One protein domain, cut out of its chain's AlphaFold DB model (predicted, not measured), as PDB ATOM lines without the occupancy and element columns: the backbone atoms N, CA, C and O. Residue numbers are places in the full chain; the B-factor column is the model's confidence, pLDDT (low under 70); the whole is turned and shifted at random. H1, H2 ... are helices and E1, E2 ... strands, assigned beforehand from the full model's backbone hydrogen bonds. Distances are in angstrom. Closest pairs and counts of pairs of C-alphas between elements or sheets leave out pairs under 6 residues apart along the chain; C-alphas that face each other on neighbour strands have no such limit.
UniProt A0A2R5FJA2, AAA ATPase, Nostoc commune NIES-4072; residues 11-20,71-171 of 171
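AT A GLANCE: This is residues 11 to 20 and 71 to 171 of the 171 residues of the protein "AAA ATPase" of Nostoc commune NIES-4072 (UniProt A0A2R5FJA2). Two long strands, E1 and E2, with short E3 beside part of E2, make a narrow, strongly twisted sheet; H1 and H2 graze it, and a tail, residues 144 to 171, leads away. Of 111 printed residues, 45 are in named elements, under half: E1 E2 H1 H2 E3 H3, class mixed. The sheet, E1 - E2 - E3, is antiparallel. The whole is only just compact, close to loose: radius of gyration of the C-alphas 15.4 A, spans 41 by 37 by 26 A.

HOW THE PARTS SIT: Between E1, residues 11 to 18, and E2, residues 71 to 80, N 13 and O 77 are 2.8 A apart, within hydrogen-bond range. Between E2 and E3, residues 136 to 139, N 74 and O 136 are also 2.8 A apart. H1, residues 85 to 96, only grazes the sheet; the closest C-alphas of H1 and E2 are Ile 88 and Val 80, 6.8 A apart. H2, residues 112 to 118, only grazes it too. H3, residues 140 to 143, is on the sheet, height 8.5 A. Every O i to N i+4 pair in H1 and H2 is within range; H3 is too short for one.

IN THESE COORDINATES: E1, 23.5 A long, begins at C-alpha 11 (137.325, 165.928, 139.790). E2 measures 28.7 A and H1 16.3 A. H3 ends at C-alpha 143 (144.912, 181.287, 145.626).

THE WHOLE: Residues 21 to 70 are cut out; C-alphas 20 and 71 are 7.3 A apart. Links H1 to H2 and H2 to E3 are long. pLDDT is under 70 in 29 residues, among them 144 to 158.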
ATOM      1  N   GLU A  11     137.731 165.183 138.599       87.88
ATOM      2  CA  GLU A  11     137.325 165.928 139.790       87.88
ATOM      3  C   GLU A  11     138.515 166.720 140.329       87.88
ATOM      4  O   GLU A  11     139.632 166.208 140.430       87.88
ATOM      5  N   ILE A  12     138.272 167.981 140.678       87.06
ATOM      6  CA  ILE A  12     139.272 168.869 141.266       87.06
ATOM      7  C   ILE A  12     138.843 169.158 142.697       87.06
ATOM      8  O   ILE A  12     137.805 169.773 142.930       87.06
ATOM      9  N   ILE A  13     139.662 168.726 143.647       87.06
ATOM     10  CA  ILE A  13     139.431 168.900 145.073       87.06
ATOM     11  C   ILE A  13     140.516 169.819 145.617       87.06
ATOM     12  O   ILE A  13     141.711 169.559 145.457       87.06
ATOM     13  N   THR A  14     140.089 170.899 146.266       85.38
ATOM     14  CA  THR A  14     140.984 171.872 146.890       85.38
ATOM     15  C   THR A  14     140.653 172.066 148.356       85.38
ATOM     16  O   THR A  14     139.510 172.359 148.702       85.38
ATOM     17  N   GLU A  15     141.668 171.995 149.210       85.88
ATOM     18  CA  GLU A  15     141.577 172.401 150.609       85.88
ATOM     19  C   GLU A  15     142.522 173.579 150.850       85.88
ATOM     20  O   GLU A  15     143.713 173.511 150.537       85.88
ATOM     21  N   ILE A  16     141.979 174.657 151.415       85.75
ATOM     22  CA  ILE A  16     142.723 175.863 151.782       85.75
ATOM     23  C   ILE A  16     142.724 175.959 153.305       85.75
ATOM     24  O   ILE A  16     141.699 175.732 153.951       85.75
ATOM     25  N   SER A  17     143.879 176.255 153.894       84.94
ATOM     26  CA  SER A  17     144.009 176.402 155.345       84.94
ATOM     27  C   SER A  17     145.097 177.406 155.719       84.94
ATOM     28  O   SER A  17     146.139 177.412 155.059       84.94
ATOM     29  N   PRO A  18     144.948 178.155 156.826       83.06
ATOM     30  CA  PRO A  18     145.924 179.168 157.214       83.06
ATOM     31  C   PRO A  18     147.346 178.612 157.327       83.06
ATOM     32  O   PRO A  18     147.570 177.540 157.904       83.06
ATOM     33  N   ALA A  19     148.328 179.347 156.802       85.06
ATOM     34  CA  ALA A  19     149.741 179.049 157.012       85.06
ATOM     35  C   ALA A  19     150.331 179.887 158.158       85.06
ATOM     36  O   ALA A  19     149.855 180.974 158.489       85.06
ATOM     37  N   ASP A  20     151.408 179.391 158.774       82.12
ATOM     38  CA  ASP A  20     152.104 180.134 159.826       82.12
ATOM     39  C   ASP A  20     152.862 181.325 159.221       82.12
ATOM     40  O   ASP A  20     153.929 181.184 158.621       82.12
ATOM     41  N   PRO A  71     149.447 184.265 154.075       83.44
ATOM     42  CA  PRO A  71     149.863 183.014 153.481       83.44
ATOM     43  C   PRO A  71     148.895 181.900 153.878       83.44
ATOM     44  O   PRO A  71     148.519 181.751 155.042       83.44
ATOM     45  N   GLU A  72     148.565 181.076 152.904       85.50
ATOM     46  CA  GLU A  72     147.574 180.018 152.983       85.50
ATOM     47  C   GLU A  72     148.183 178.746 152.381       85.50
ATOM     48  O   GLU A  72     148.901 178.775 151.379       85.50
ATOM     49  N   ASN A  73     147.946 177.608 153.020       87.12
ATOM     50  CA  ASN A  73     148.336 176.301 152.513       87.12
ATOM     51  C   ASN A  73     147.246 175.780 151.582       87.12
ATOM     52  O   ASN A  73     146.113 175.579 152.020       87.12
ATOM     53  N   LEU A  74     147.624 175.481 150.343       86.50
ATOM     54  CA  LEU A  74     146.780 174.845 149.343       86.50
ATOM     55  C   LEU A  74     147.128 173.357 149.225       86.50
ATOM     56  O   LEU A  74     148.273 172.994 148.933       86.50
ATOM     57  N   ALA A  75     146.127 172.500 149.409       88.69
ATOM     58  CA  ALA A  75     146.134 171.128 148.924       88.69
ATOM     59  C   ALA A  75     145.307 171.068 147.635       88.69
ATOM     60  O   ALA A  75     144.145 171.462 147.647       88.69
ATOM     61  N   LEU A  76     145.896 170.578 146.543       87.81
ATOM     62  CA  LEU A  76     145.214 170.364 145.267       87.81
ATOM     63  C   LEU A  76     145.301 168.881 144.912       87.81
ATOM     64  O   LEU A  76     146.399 168.337 144.778       87.81
ATOM     65  N   ILE A  77     144.149 168.238 144.755       90.31
ATOM     66  CA  ILE A  77     144.027 166.853 144.310       90.31
ATOM     67  C   ILE A  77     143.187 166.852 143.038       90.31
ATOM     68  O   ILE A  77     142.108 167.435 142.992       90.31
ATOM     69  N   VAL A  78     143.698 166.191 142.005       91.19
ATOM     70  CA  VAL A  78     142.998 166.017 140.733       91.19
ATOM     71  C   VAL A  78     142.776 164.524 140.530       91.19
ATOM     72  O   VAL A  78     143.740 163.777 140.351       91.19
ATOM     73  N   LEU A  79     141.521 164.085 140.602       92.56
ATOM     74  CA  LEU A  79     141.134 162.702 140.333       92.56
ATOM     75  C   LEU A  79     140.778 162.576 138.856       92.56
ATOM     76  O   LEU A  79     139.981 163.354 138.344       92.56
ATOM     77  N   VAL A  80     141.386 161.612 138.170       91.94
ATOM     78  CA  VAL A  80     141.213 161.396 136.728       91.94
ATOM     79  C   VAL A  80     140.627 160.008 136.514       91.94
ATOM     80  O   VAL A  80     141.231 159.017 136.928       91.94
ATOM     81  N   TYR A  81     139.477 159.931 135.845       91.31
ATOM     82  CA  TYR A  81     138.746 158.681 135.632       91.31
ATOM     83  C   TYR A  81     138.770 158.286 134.156       91.31
ATOM     84  O   TYR A  81     138.363 159.063 133.298       91.31
ATOM     85  N   ARG A  82     139.264 157.089 133.825       92.00
ATOM     86  CA  ARG A  82     139.310 156.570 132.444       92.00
ATOM     87  C   ARG A  82     139.040 155.072 132.413       92.00
ATOM     88  O   ARG A  82     139.108 154.408 133.448       92.00
ATOM     89  N   ASN A  83     138.780 154.543 131.218       92.88
ATOM     90  CA  ASN A  83     138.457 153.129 131.023       92.88
ATOM     91  C   ASN A  83     139.700 152.254 130.796       92.88
ATOM     92  O   ASN A  83     139.624 151.036 130.951       92.88
ATOM     93  N   SER A  84     140.844 152.854 130.445       94.44
ATOM     94  CA  SER A  84     142.113 152.146 130.251       94.44
ATOM     95  C   SER A  84     143.282 152.847 130.946       94.44
ATOM     96  O   SER A  84     143.261 154.053 131.180       94.44
ATOM     97  N   LEU A  85     144.330 152.084 131.274       91.75
ATOM     98  CA  LEU A  85     145.533 152.627 131.913       91.75
ATOM     99  C   LEU A  85     146.258 153.636 131.009       91.75
ATOM    100  O   LEU A  85     146.727 154.660 131.494       91.75
ATOM    101  N   GLU A  86     146.305 153.371 129.703       93.19
ATOM    102  CA  GLU A  86     146.937 154.249 128.711       93.19
ATOM    103  C   GLU A  86     146.251 155.623 128.665       93.19
ATOM    104  O   GLU A  86     146.917 156.656 128.713       93.19
ATOM    105  N   GLU A  87     144.915 155.645 128.703       91.62
ATOM    106  CA  GLU A  87     144.147 156.889 128.785       91.62
ATOM    107  C   GLU A  87     144.422 157.668 130.082       91.62
ATOM    108  O   GLU A  87     144.485 158.899 130.049       91.62
ATOM    109  N   ILE A  88     144.587 156.984 131.227       91.38
ATOM    110  CA  ILE A  88     144.945 157.639 132.502       91.38
ATOM    111  C   ILE A  88     146.321 158.287 132.387       91.38
ATOM    112  O   ILE A  88     146.500 159.429 132.816       91.38
ATOM    113  N   ASP A  89     147.293 157.562 131.838       92.06
ATOM    114  CA  ASP A  89     148.674 158.015 131.708       92.06
ATOM    115  C   ASP A  89     148.753 159.272 130.832       92.06
ATOM    116  O   ASP A  89     149.361 160.274 131.228       92.06
ATOM    117  N   ASP A  90     148.068 159.256 129.687       91.31
ATOM    118  CA  ASP A  90     148.004 160.394 128.774       91.31
ATOM    119  C   ASP A  90     147.275 161.594 129.375       91.31
ATOM    120  O   ASP A  90     147.768 162.723 129.284       91.31
ATOM    121  N   ALA A  91     146.138 161.363 130.038       90.88
ATOM    122  CA  ALA A  91     145.385 162.424 130.696       90.88
ATOM    123  C   ALA A  91     146.190 163.063 131.836       90.88
ATOM    124  O   ALA A  91     146.284 164.288 131.900       90.88
ATOM    125  N   CYS A  92     146.830 162.262 132.694       91.00
ATOM    126  CA  CYS A  92     147.683 162.773 133.768       91.00
ATOM    127  C   CYS A  92     148.842 163.601 133.204       91.00
ATOM    128  O   CYS A  92     149.078 164.712 133.671       91.00
ATOM    129  N   ARG A  93     149.531 163.105 132.166       90.19
ATOM    130  CA  ARG A  93     150.631 163.835 131.514       90.19
ATOM    131  C   ARG A  93     150.163 165.172 130.942       90.19
ATOM    132  O   ARG A  93     150.849 166.179 131.106       90.19
ATOM    133  N   LEU A  94     149.006 165.185 130.282       89.50
ATOM    134  CA  LEU A  94     148.430 166.399 129.715       89.50
ATOM    135  C   LEU A  94     148.057 167.411 130.804       89.50
ATOM    136  O   LEU A  94     148.410 168.582 130.684       89.50
ATOM    137  N   ILE A  95     147.355 166.965 131.850       87.94
ATOM    138  CA  ILE A  95     146.888 167.822 132.946       87.94
ATOM    139  C   ILE A  95     148.078 168.405 133.714       87.94
ATOM    140  O   ILE A  95     148.145 169.619 133.901       87.94
ATOM    141  N   SER A  96     149.050 167.567 134.088       87.62
ATOM    142  CA  SER A  96     150.295 168.010 134.724       87.62
ATOM    143  C   SER A  96     151.040 169.034 133.870       87.62
ATOM    144  O   SER A  96     151.516 170.030 134.399       87.62
ATOM    145  N   GLY A  97     151.067 168.852 132.545       85.06
ATOM    146  CA  GLY A  97     151.716 169.775 131.613       85.06
ATOM    147  C   GLY A  97     151.076 171.165 131.505       85.06
ATOM    148  O   GLY A  97     151.670 172.047 130.886       85.06
ATOM    149  N   TYR A  98     149.891 171.397 132.085       82.31
ATOM    150  CA  TYR A  98     149.339 172.751 132.221       82.31
ATOM    151  C   TYR A  98     149.863 173.487 133.461       82.31
ATOM    152  O   TYR A  98     149.778 174.714 133.514       82.31
ATOM    153  N   ILE A  99     150.429 172.770 134.436       78.06
ATOM    154  CA  ILE A  99     150.904 173.316 135.711       78.06
ATOM    155  C   ILE A  99     152.422 173.161 135.761       78.06
ATOM    156  O   ILE A  99     152.948 172.175 136.270       78.06
ATOM    157  N   ASN A 100     153.125 174.142 135.187       63.44
ATOM    158  CA  ASN A 100     154.572 174.041 135.000       63.44
ATOM    159  C   ASN A 100     155.391 174.901 135.973       63.44
ATOM    160  O   ASN A 100     156.544 174.551 136.206       63.44
ATOM    161  N   GLN A 101     154.850 176.004 136.524       62.94
ATOM    162  CA  GLN A 101     155.536 176.885 137.492       62.94
ATOM    163  C   GLN A 101     154.549 177.748 138.307       62.94
ATOM    164  O   GLN A 101     153.483 178.081 137.789       62.94
ATOM    165  N   PRO A 102     154.896 178.167 139.545       56.97
ATOM    166  CA  PRO A 102     156.080 177.783 140.333       56.97
ATOM    167  C   PRO A 102     155.952 176.397 140.990       56.97
ATOM    168  O   PRO A 102     156.880 175.936 141.650       56.97
ATOM    169  N   THR A 103     154.810 175.737 140.811       70.00
ATOM    170  CA  THR A 103     154.497 174.419 141.369       70.00
ATOM    171  C   THR A 103     154.369 173.399 140.247       70.00
ATOM    172  O   THR A 103     154.054 173.755 139.114       70.00
ATOM    173  N   GLU A 104     154.604 172.133 140.578       79.00
ATOM    174  CA  GLU A 104     154.424 170.997 139.683       79.00
ATOM    175  C   GLU A 104     153.259 170.138 140.183       79.00
ATOM    176  O   GLU A 104     153.173 169.814 141.372       79.00
ATOM    177  N   LEU A 105     152.365 169.750 139.275       85.00
ATOM    178  CA  LEU A 105     151.344 168.751 139.569       85.00
ATOM    179  C   LEU A 105     151.889 167.365 139.222       85.00
ATOM    180  O   LEU A 105     152.063 167.031 138.052       85.00
ATOM    181  N   ILE A 106     152.128 166.546 140.242       87.88
ATOM    182  CA  ILE A 106     152.757 165.230 140.090       87.88
ATOM    183  C   ILE A 106     151.720 164.131 140.313       87.88
ATOM    184  O   ILE A 106     151.038 164.113 141.342       87.88
ATOM    185  N   ARG A 107     151.651 163.173 139.383       90.75
ATOM    186  CA  ARG A 107     150.832 161.965 139.533       90.75
ATOM    187  C   ARG A 107     151.338 161.108 140.694       90.75
ATOM    188  O   ARG A 107     152.496 160.694 140.709       90.75
ATOM    189  N   GLU A 108     150.448 160.783 141.627       90.62
ATOM    190  CA  GLU A 108     150.736 159.826 142.697       90.62
ATOM    191  C   GLU A 108     150.650 158.380 142.188       90.62
ATOM    192  O   GLU A 108     149.682 158.008 141.525       90.62
ATOM    193  N   THR A 109     151.641 157.552 142.523       88.75
ATOM    194  CA  THR A 109     151.726 156.147 142.077       88.75
ATOM    195  C   THR A 109     151.846 155.144 143.222       88.75
ATOM    196  O   THR A 109     151.543 153.971 143.033       88.75
ATOM    197  N   GLN A 110     152.257 155.577 144.415       88.88
ATOM    198  CA  GLN A 110     152.565 154.696 145.541       88.88
ATOM    199  C   GLN A 110     151.374 154.529 146.485       88.88
ATOM    200  O   GLN A 110     151.062 153.420 146.915       88.88
ATOM    201  N   TYR A 111     150.703 155.630 146.820       88.50
ATOM    202  CA  TYR A 111     149.601 155.641 147.791       88.50
ATOM    203  C   TYR A 111     148.391 156.433 147.285       88.50
ATOM    204  O   TYR A 111     147.700 157.098 148.054       88.50
ATOM    205  N   ALA A 112     148.096 156.310 145.986       89.88
ATOM    206  CA  ALA A 112     146.952 156.957 145.342       89.88
ATOM    207  C   ALA A 112     145.617 156.634 146.040       89.88
ATOM    208  O   ALA A 112     144.794 157.522 146.224       89.88
ATOM    209  N   TRP A 113     145.440 155.397 146.518       88.81
ATOM    210  CA  TRP A 113     144.265 154.979 147.295       88.81
ATOM    211  C   TRP A 113     144.093 155.777 148.597       88.81
ATOM    212  O   TRP A 113     142.974 156.068 148.998       88.81
ATOM    213  N   SER A 114     145.196 156.146 149.253       89.56
ATOM    214  CA  SER A 114     145.180 156.908 150.505       89.56
ATOM    215  C   SER A 114     144.810 158.365 150.239       89.56
ATOM    216  O   SER A 114     143.966 158.920 150.933       89.56
ATOM    217  N   ILE A 115     145.366 158.953 149.171       90.06
ATOM    218  CA  ILE A 115     144.985 160.300 148.721       90.06
ATOM    219  C   ILE A 115     143.511 160.335 148.308       90.06
ATOM    220  O   ILE A 115     142.814 161.278 148.657       90.06
ATOM    221  N   TRP A 116     143.024 159.305 147.613       90.12
ATOM    222  CA  TRP A 116     141.613 159.187 147.248       90.12
ATOM    223  C   TRP A 116     140.694 159.089 148.477       90.12
ATOM    224  O   TRP A 116     139.643 159.712 148.513       90.12
ATOM    225  N   LEU A 117     141.091 158.379 149.537       88.94
ATOM    226  CA  LEU A 117     140.314 158.385 150.785       88.94
ATOM    227  C   LEU A 117     140.265 159.778 151.436       88.94
ATOM    228  O   LEU A 117     139.240 160.144 152.009       88.94
ATOM    229  N   ASP A 118     141.335 160.569 151.316       86.62
ATOM    230  CA  ASP A 118     141.388 161.944 151.829       86.62
ATOM    231  C   ASP A 118     140.473 162.919 151.042       86.62
ATOM    232  O   ASP A 118     140.215 164.030 151.520       86.62
ATOM    233  N   THR A 119     139.956 162.540 149.861       87.19
ATOM    234  CA  THR A 119     138.988 163.358 149.097       87.19
ATOM    235  C   THR A 119     137.535 163.129 149.498       87.19
ATOM    236  O   THR A 119     136.669 163.883 149.063       87.19
ATOM    237  N   LEU A 120     137.244 162.118 150.320       85.44
ATOM    238  CA  LEU A 120     135.882 161.831 150.767       85.44
ATOM    239  C   LEU A 120     135.384 162.885 151.771       85.44
ATOM    240  O   LEU A 120     136.162 163.489 152.511       85.44
ATOM    241  N   LEU A 121     134.059 163.058 151.846       75.88
ATOM    242  CA  LEU A 121     133.404 164.042 152.724       75.88
ATOM    243  C   LEU A 121     133.761 163.863 154.211       75.88
ATOM    244  O   LEU A 121     133.866 164.838 154.955       75.88
ATOM    245  N   ILE A 122     133.977 162.620 154.652       78.69
ATOM    246  CA  ILE A 122     134.383 162.301 156.023       78.69
ATOM    247  C   ILE A 122     135.880 162.002 156.029       78.69
ATOM    248  O   ILE A 122     136.307 160.864 155.836       78.69
ATOM    249  N   LYS A 123     136.678 163.038 156.285       73.31
ATOM    250  CA  LYS A 123     138.138 162.940 156.373       73.31
ATOM    251  C   LYS A 123     138.625 162.931 157.821       73.31
ATOM    252  O   LYS A 123     138.148 163.688 158.660       73.31
ATOM    253  N   GLN A 124     139.611 162.078 158.108       73.50
ATOM    254  CA  GLN A 124     140.232 161.974 159.439       73.50
ATOM    255  C   GLN A 124     141.354 162.996 159.667       73.50
ATOM    256  O   GLN A 124     141.740 163.254 160.806       73.50
ATOM    257  N   LYS A 125     141.905 163.556 158.587       84.75
ATOM    258  CA  LYS A 125     143.043 164.478 158.598       84.75
ATOM    259  C   LYS A 125     142.901 165.508 157.466       84.75
ATOM    260  O   LYS A 125     142.185 165.237 156.502       84.75
ATOM    261  N   PRO A 126     143.579 166.665 157.561       84.69
ATOM    262  CA  PRO A 126     143.636 167.626 156.462       84.69
ATOM    263  C   PRO A 126     144.333 167.017 155.235       84.69
ATOM    264  O   PRO A 126     145.277 166.227 155.380       84.69
ATOM    265  N   GLN A 127     143.894 167.386 154.033       88.94
ATOM    266  CA  GLN A 127     144.384 166.796 152.785       88.94
ATOM    267  C   GLN A 127     145.887 167.017 152.580       88.94
ATOM    268  O   GLN A 127     146.440 168.070 152.904       88.94
ATOM    269  N   LEU A 128     146.561 166.003 152.021       88.00
ATOM    270  CA  LEU A 128     147.989 166.044 151.675       88.00
ATOM    271  C   LEU A 128     148.932 166.382 152.850       88.00
ATOM    272  O   LEU A 128     150.040 166.871 152.633       88.00
ATOM    273  N   THR A 129     148.520 166.128 154.098       88.69
ATOM    274  CA  THR A 129     149.367 166.345 155.289       88.69
ATOM    275  C   THR A 129     150.156 165.115 155.725       88.69
ATOM    276  O   THR A 129     151.160 165.247 156.423       88.69
ATOM    277  N   SER A 130     149.721 163.921 155.325       84.12
ATOM    278  CA  SER A 130     150.318 162.644 155.718       84.12
ATOM    279  C   SER A 130     150.288 161.670 154.538       84.12
ATOM    280  O   SER A 130     149.255 161.598 153.868       84.12
ATOM    281  N   PRO A 131     151.365 160.901 154.291       83.06
ATOM    282  CA  PRO A 131     152.547 160.728 155.154       83.06
ATOM    283  C   PRO A 131     153.529 161.909 155.151       83.06
ATOM    284  O   PRO A 131     154.294 162.067 156.097       83.06
ATOM    285  N   TYR A 132     153.469 162.765 154.133       86.75
ATOM    286  CA  TYR A 132     154.286 163.970 154.018       86.75
ATOM    287  C   TYR A 132     153.392 165.177 153.753       86.75
ATOM    288  O   TYR A 132     152.375 165.047 153.072       86.75
ATOM    289  N   ASN A 133     153.790 166.351 154.245       86.62
ATOM    290  CA  ASN A 133     153.093 167.594 153.933       86.62
ATOM    291  C   ASN A 133     153.450 168.037 152.506       86.62
ATOM    292  O   ASN A 133     154.550 168.533 152.268       86.62
ATOM    293  N   ARG A 134     152.521 167.827 151.568       86.56
ATOM    294  CA  ARG A 134     152.645 168.176 150.140       86.56
ATOM    295  C   ARG A 134     151.844 169.421 149.761       86.56
ATOM    296  O   ARG A 134     151.663 169.702 148.579       86.56
ATOM    297  N   ARG A 135     151.347 170.157 150.753       87.94
ATOM    298  CA  ARG A 135     150.656 171.424 150.522       87.94
ATOM    299  C   ARG A 135     151.659 172.481 150.085       87.94
ATOM    300  O   ARG A 135     152.775 172.532 150.601       87.94
ATOM    301  N   THR A 136     151.243 173.331 149.158       84.31
ATOM    302  CA  THR A 136     152.040 174.487 148.745       84.31
ATOM    303  C   THR A 136     151.498 175.729 149.428       84.31
ATOM    304  O   THR A 136     150.285 175.909 149.517       84.31
ATOM    305  N   THR A 137     152.387 176.577 149.936       84.38
ATOM    306  CA  THR A 137     151.993 177.863 150.508       84.38
ATOM    307  C   THR A 137     151.919 178.906 149.403       84.38
ATOM    308  O   THR A 137     152.916 179.157 148.728       84.38
ATOM    309  N   PHE A 138     150.755 179.521 149.268       80.25
ATOM    310  CA  PHE A 138     150.498 180.645 148.376       80.25
ATOM    311  C   PHE A 138     149.997 181.830 149.192       80.25
ATOM    312  O   PHE A 138     149.577 181.682 150.342       80.25
ATOM    313  N   PHE A 139     150.029 183.015 148.604       82.12
ATOM    314  CA  PHE A 139     149.312 184.153 149.153       82.12
ATOM    315  C   PHE A 139     147.821 184.074 148.844       82.12
ATOM    316  O   PHE A 139     147.408 183.504 147.834       82.12
ATOM    317  N   THR A 140     146.995 184.684 149.692       78.50
ATOM    318  CA  THR A 140     145.537 184.697 149.502       78.50
ATOM    319  C   THR A 140     145.171 185.309 148.148       78.50
ATOM    320  O   THR A 140     144.296 184.798 147.452       78.50
ATOM    321  N   SER A 141     145.890 186.358 147.733       76.19
ATOM    322  CA  SER A 141     145.707 186.990 146.421       76.19
ATOM    323  C   SER A 141     145.999 186.061 145.232       76.19
ATOM    324  O   SER A 141     145.408 186.234 144.167       76.19
ATOM    325  N   GLU A 142     146.863 185.059 145.406       74.50
ATOM    326  CA  GLU A 142     147.244 184.087 144.374       74.50
ATOM    327  C   GLU A 142     146.273 182.899 144.332       74.50
ATOM    328  O   GLU A 142     145.924 182.411 143.255       74.50
ATOM    329  N   ILE A 143     145.794 182.456 145.500       71.44
ATOM    330  CA  ILE A 143     144.912 181.287 145.626       71.44
ATOM    331  C   ILE A 143     143.574 181.491 144.931       71.44
ATOM    332  O   ILE A 143     143.040 180.528 144.390       71.44
ATOM    333  N   ILE A 144     143.041 182.714 144.874       68.06
ATOM    334  CA  ILE A 144     141.755 182.985 144.208       68.06
ATOM    335  C   ILE A 144     141.764 182.505 142.745       68.06
ATOM    336  O   ILE A 144     140.749 182.021 142.257       68.06
ATOM    337  N   GLY A 145     142.911 182.567 142.057       63.53
ATOM    338  CA  GLY A 145     143.051 182.048 140.691       63.53
ATOM    339  C   GLY A 145     143.159 180.520 140.590       63.53
ATOM    340  O   GLY A 145     142.951 179.966 139.515       63.53
ATOM    341  N   LEU A 146     143.491 179.847 141.695       61.69
ATOM    342  CA  LEU A 146     143.641 178.389 141.810       61.69
ATOM    343  C   LEU A 146     142.437 177.717 142.471       61.69
ATOM    344  O   LEU A 146     142.308 176.494 142.431       61.69
ATOM    345  N   THR A 147     141.570 178.505 143.101       61.88
ATOM    346  CA  THR A 147     140.337 178.001 143.686       61.88
ATOM    347  C   THR A 147     139.400 177.704 142.520       61.88
ATOM    348  O   THR A 147     139.203 178.596 141.689       61.88
ATOM    349  N   PRO A 148     138.835 176.490 142.395       56.38
ATOM    350  CA  PRO A 148     137.801 176.253 141.402       56.38
ATOM    351  C   PRO A 148     136.723 177.312 141.628       56.38
ATOM    352  O   PRO A 148     136.182 177.419 142.729       56.38
ATOM    353  N   VAL A 149     136.482 178.156 140.617       51.59
ATOM    354  CA  VAL A 149     135.373 179.113 140.638       51.59
ATOM    355  C   VAL A 149     134.138 178.257 140.835       51.59
ATOM    356  O   VAL A 149     133.776 177.509 139.933       51.59
ATOM    357  N   ILE A 150     133.624 178.294 142.062       49.28
ATOM    358  CA  ILE A 150     132.681 177.351 142.655       49.28
ATOM    359  C   ILE A 150     131.691 176.891 141.593       49.28
ATOM    360  O   ILE A 150     130.792 177.634 141.201       49.28
ATOM    361  N   GLN A 151     131.873 175.668 141.109       45.53
ATOM    362  CA  GLN A 151     130.820 174.986 140.398       45.53
ATOM    363  C   GLN A 151     130.335 173.927 141.367       45.53
ATOM    364  O   GLN A 151     131.027 172.942 141.617       45.53
ATOM    365  N   ASN A 152     129.173 174.187 141.966       45.53
ATOM    366  CA  ASN A 152     128.457 173.161 142.702       45.53
ATOM    367  C   ASN A 152     128.372 171.944 141.784       45.53
ATOM    368  O   ASN A 152     128.002 172.076 140.609       45.53
ATOM    369  N   MET A 153     128.783 170.790 142.305       48.94
ATOM    370  CA  MET A 153     128.680 169.539 141.574       48.94
ATOM    371  C   MET A 153     127.225 169.390 141.113       48.94
ATOM    372  O   MET A 153     126.294 169.779 141.821       48.94
ATOM    373  N   LYS A 154     127.024 168.944 139.871       52.50
ATOM    374  CA  LYS A 154     125.678 168.786 139.315       52.50
ATOM    375  C   LYS A 154     124.909 167.827 140.232       52.50
ATOM    376  O   LYS A 154     125.450 166.772 140.551       52.50
ATOM    377  N   ALA A 155     123.698 168.220 140.637       56.88
ATOM    378  CA  ALA A 155     122.870 167.450 141.560       56.88
ATOM    379  C   ALA A 155     122.796 165.979 141.139       56.88
ATOM    380  O   ALA A 155     122.593 165.687 139.953       56.88
ATOM    381  N   ASP A 156     123.001 165.075 142.097       55.44
ATOM    382  CA  ASP A 156     122.971 163.639 141.841       55.44
ATOM    383  C   ASP A 156     121.592 163.251 141.277       55.44
ATOM    384  O   ASP A 156     120.549 163.539 141.866       55.44
ATOM    385  N   GLU A 157     121.560 162.615 140.103       62.03
ATOM    386  CA  GLU A 157     120.299 162.262 139.440       62.03
ATOM    387  C   GLU A 157     119.594 161.093 140.153       62.03
ATOM    388  O   GLU A 157     118.412 160.831 139.897       62.03
ATOM    389  N   LYS A 158     120.301 160.370 141.039       64.81
ATOM    390  CA  LYS A 158     119.771 159.214 141.774       64.81
ATOM    391  C   LYS A 158     120.378 159.097 143.174       64.81
ATOM    392  O   LYS A 158     121.380 158.422 143.363       64.81
ATOM    393  N   GLY A 159     119.684 159.613 144.185       70.25
ATOM    394  CA  GLY A 159     120.101 159.433 145.574       70.25
ATOM    395  C   GLY A 159     119.398 160.377 146.536       70.25
ATOM    396  O   GLY A 159     118.337 160.917 146.225       70.25
ATOM    397  N   PHE A 160     119.993 160.553 147.716       61.12
ATOM    398  CA  PHE A 160     119.673 161.663 148.608       61.12
ATOM    399  C   PHE A 160     120.853 162.636 148.591       61.12
ATOM    400  O   PHE A 160     122.005 162.213 148.639       61.12
ATOM    401  N   GLU A 161     120.556 163.926 148.519       64.88
ATOM    402  CA  GLU A 161     121.545 164.997 148.451       64.88
ATOM    403  C   GLU A 161     121.453 165.841 149.723       64.88
ATOM    404  O   GLU A 161     120.356 166.101 150.231       64.88
ATOM    405  N   LEU A 162     122.603 166.236 150.269       63.78
ATOM    406  CA  LEU A 162     122.665 167.150 151.403       63.78
ATOM    407  C   LEU A 162     122.795 168.572 150.861       63.78
ATOM    408  O   LEU A 162     123.681 168.860 150.065       63.78
ATOM    409  N   ILE A 163     121.895 169.453 151.288       71.94
ATOM    410  CA  ILE A 163     121.862 170.850 150.854       71.94
ATOM    411  C   ILE A 163     122.398 171.728 151.981       71.94
ATOM    412  O   ILE A 163     121.949 171.620 153.126       71.94
ATOM    413  N   ALA A 164     123.340 172.613 151.659       69.44
ATOM    414  CA  ALA A 164     123.821 173.615 152.600       69.44
ATOM    415  C   ALA A 164     122.724 174.655 152.877       69.44
ATOM    416  O   ALA A 164     122.173 175.247 151.947       69.44
ATOM    417  N   ASP A 165     122.439 174.920 154.152       57.41
ATOM    418  CA  ASP A 165     121.373 175.847 154.560       57.41
ATOM    419  C   ASP A 165     121.662 177.297 154.128       57.41
ATOM    420  O   ASP A 165     120.788 177.976 153.604       57.41
ATOM    421  N   GLU A 166     122.914 177.757 154.239       58.72
ATOM    422  CA  GLU A 166     123.283 179.145 153.909       58.72
ATOM    423  C   GLU A 166     123.322 179.450 152.403       58.72
ATOM    424  O   GLU A 166     123.061 180.582 152.000       58.72
ATOM    425  N   ALA A 167     123.661 178.464 151.567       50.88
ATOM    426  CA  ALA A 167     123.896 178.669 150.133       50.88
ATOM    427  C   ALA A 167     122.868 177.971 149.228       50.88
ATOM    428  O   ALA A 167     122.877 178.185 148.015       50.88
ATOM    429  N   HIS A 168     122.004 177.125 149.803       59.16
ATOM    430  CA  HIS A 168     121.057 176.258 149.092       59.16
ATOM    431  C   HIS A 168     121.707 175.463 147.950       59.16
ATOM    432  O   HIS A 168     121.081 175.173 146.929       59.16
ATOM    433  N   SER A 169     122.984 175.129 148.121       60.06
ATOM    434  CA  SER A 169     123.786 174.394 147.156       60.06
ATOM    435  C   SER A 169     123.946 172.931 147.572       60.06
ATOM    436  O   SER A 169     124.014 172.660 148.777       60.06
ATOM    437  N   PRO A 170     124.070 172.014 146.596       57.62
ATOM    438  CA  PRO A 170     124.624 170.678 146.808       57.62
ATOM    439  C   PRO A 170     125.917 170.701 147.628       57.62
ATOM    440  O   PRO A 170     126.757 171.581 147.403       57.62
ATOM    441  N   VAL A 171     126.066 169.746 148.551       57.75
ATOM    442  CA  VAL A 171     127.281 169.495 149.348       57.75
ATOM    443  C   VAL A 171     127.855 168.128 149.018       57.75
ATOM    444  O   VAL A 171     127.074 167.150 149.035       57.75
TER     445      VAL A 171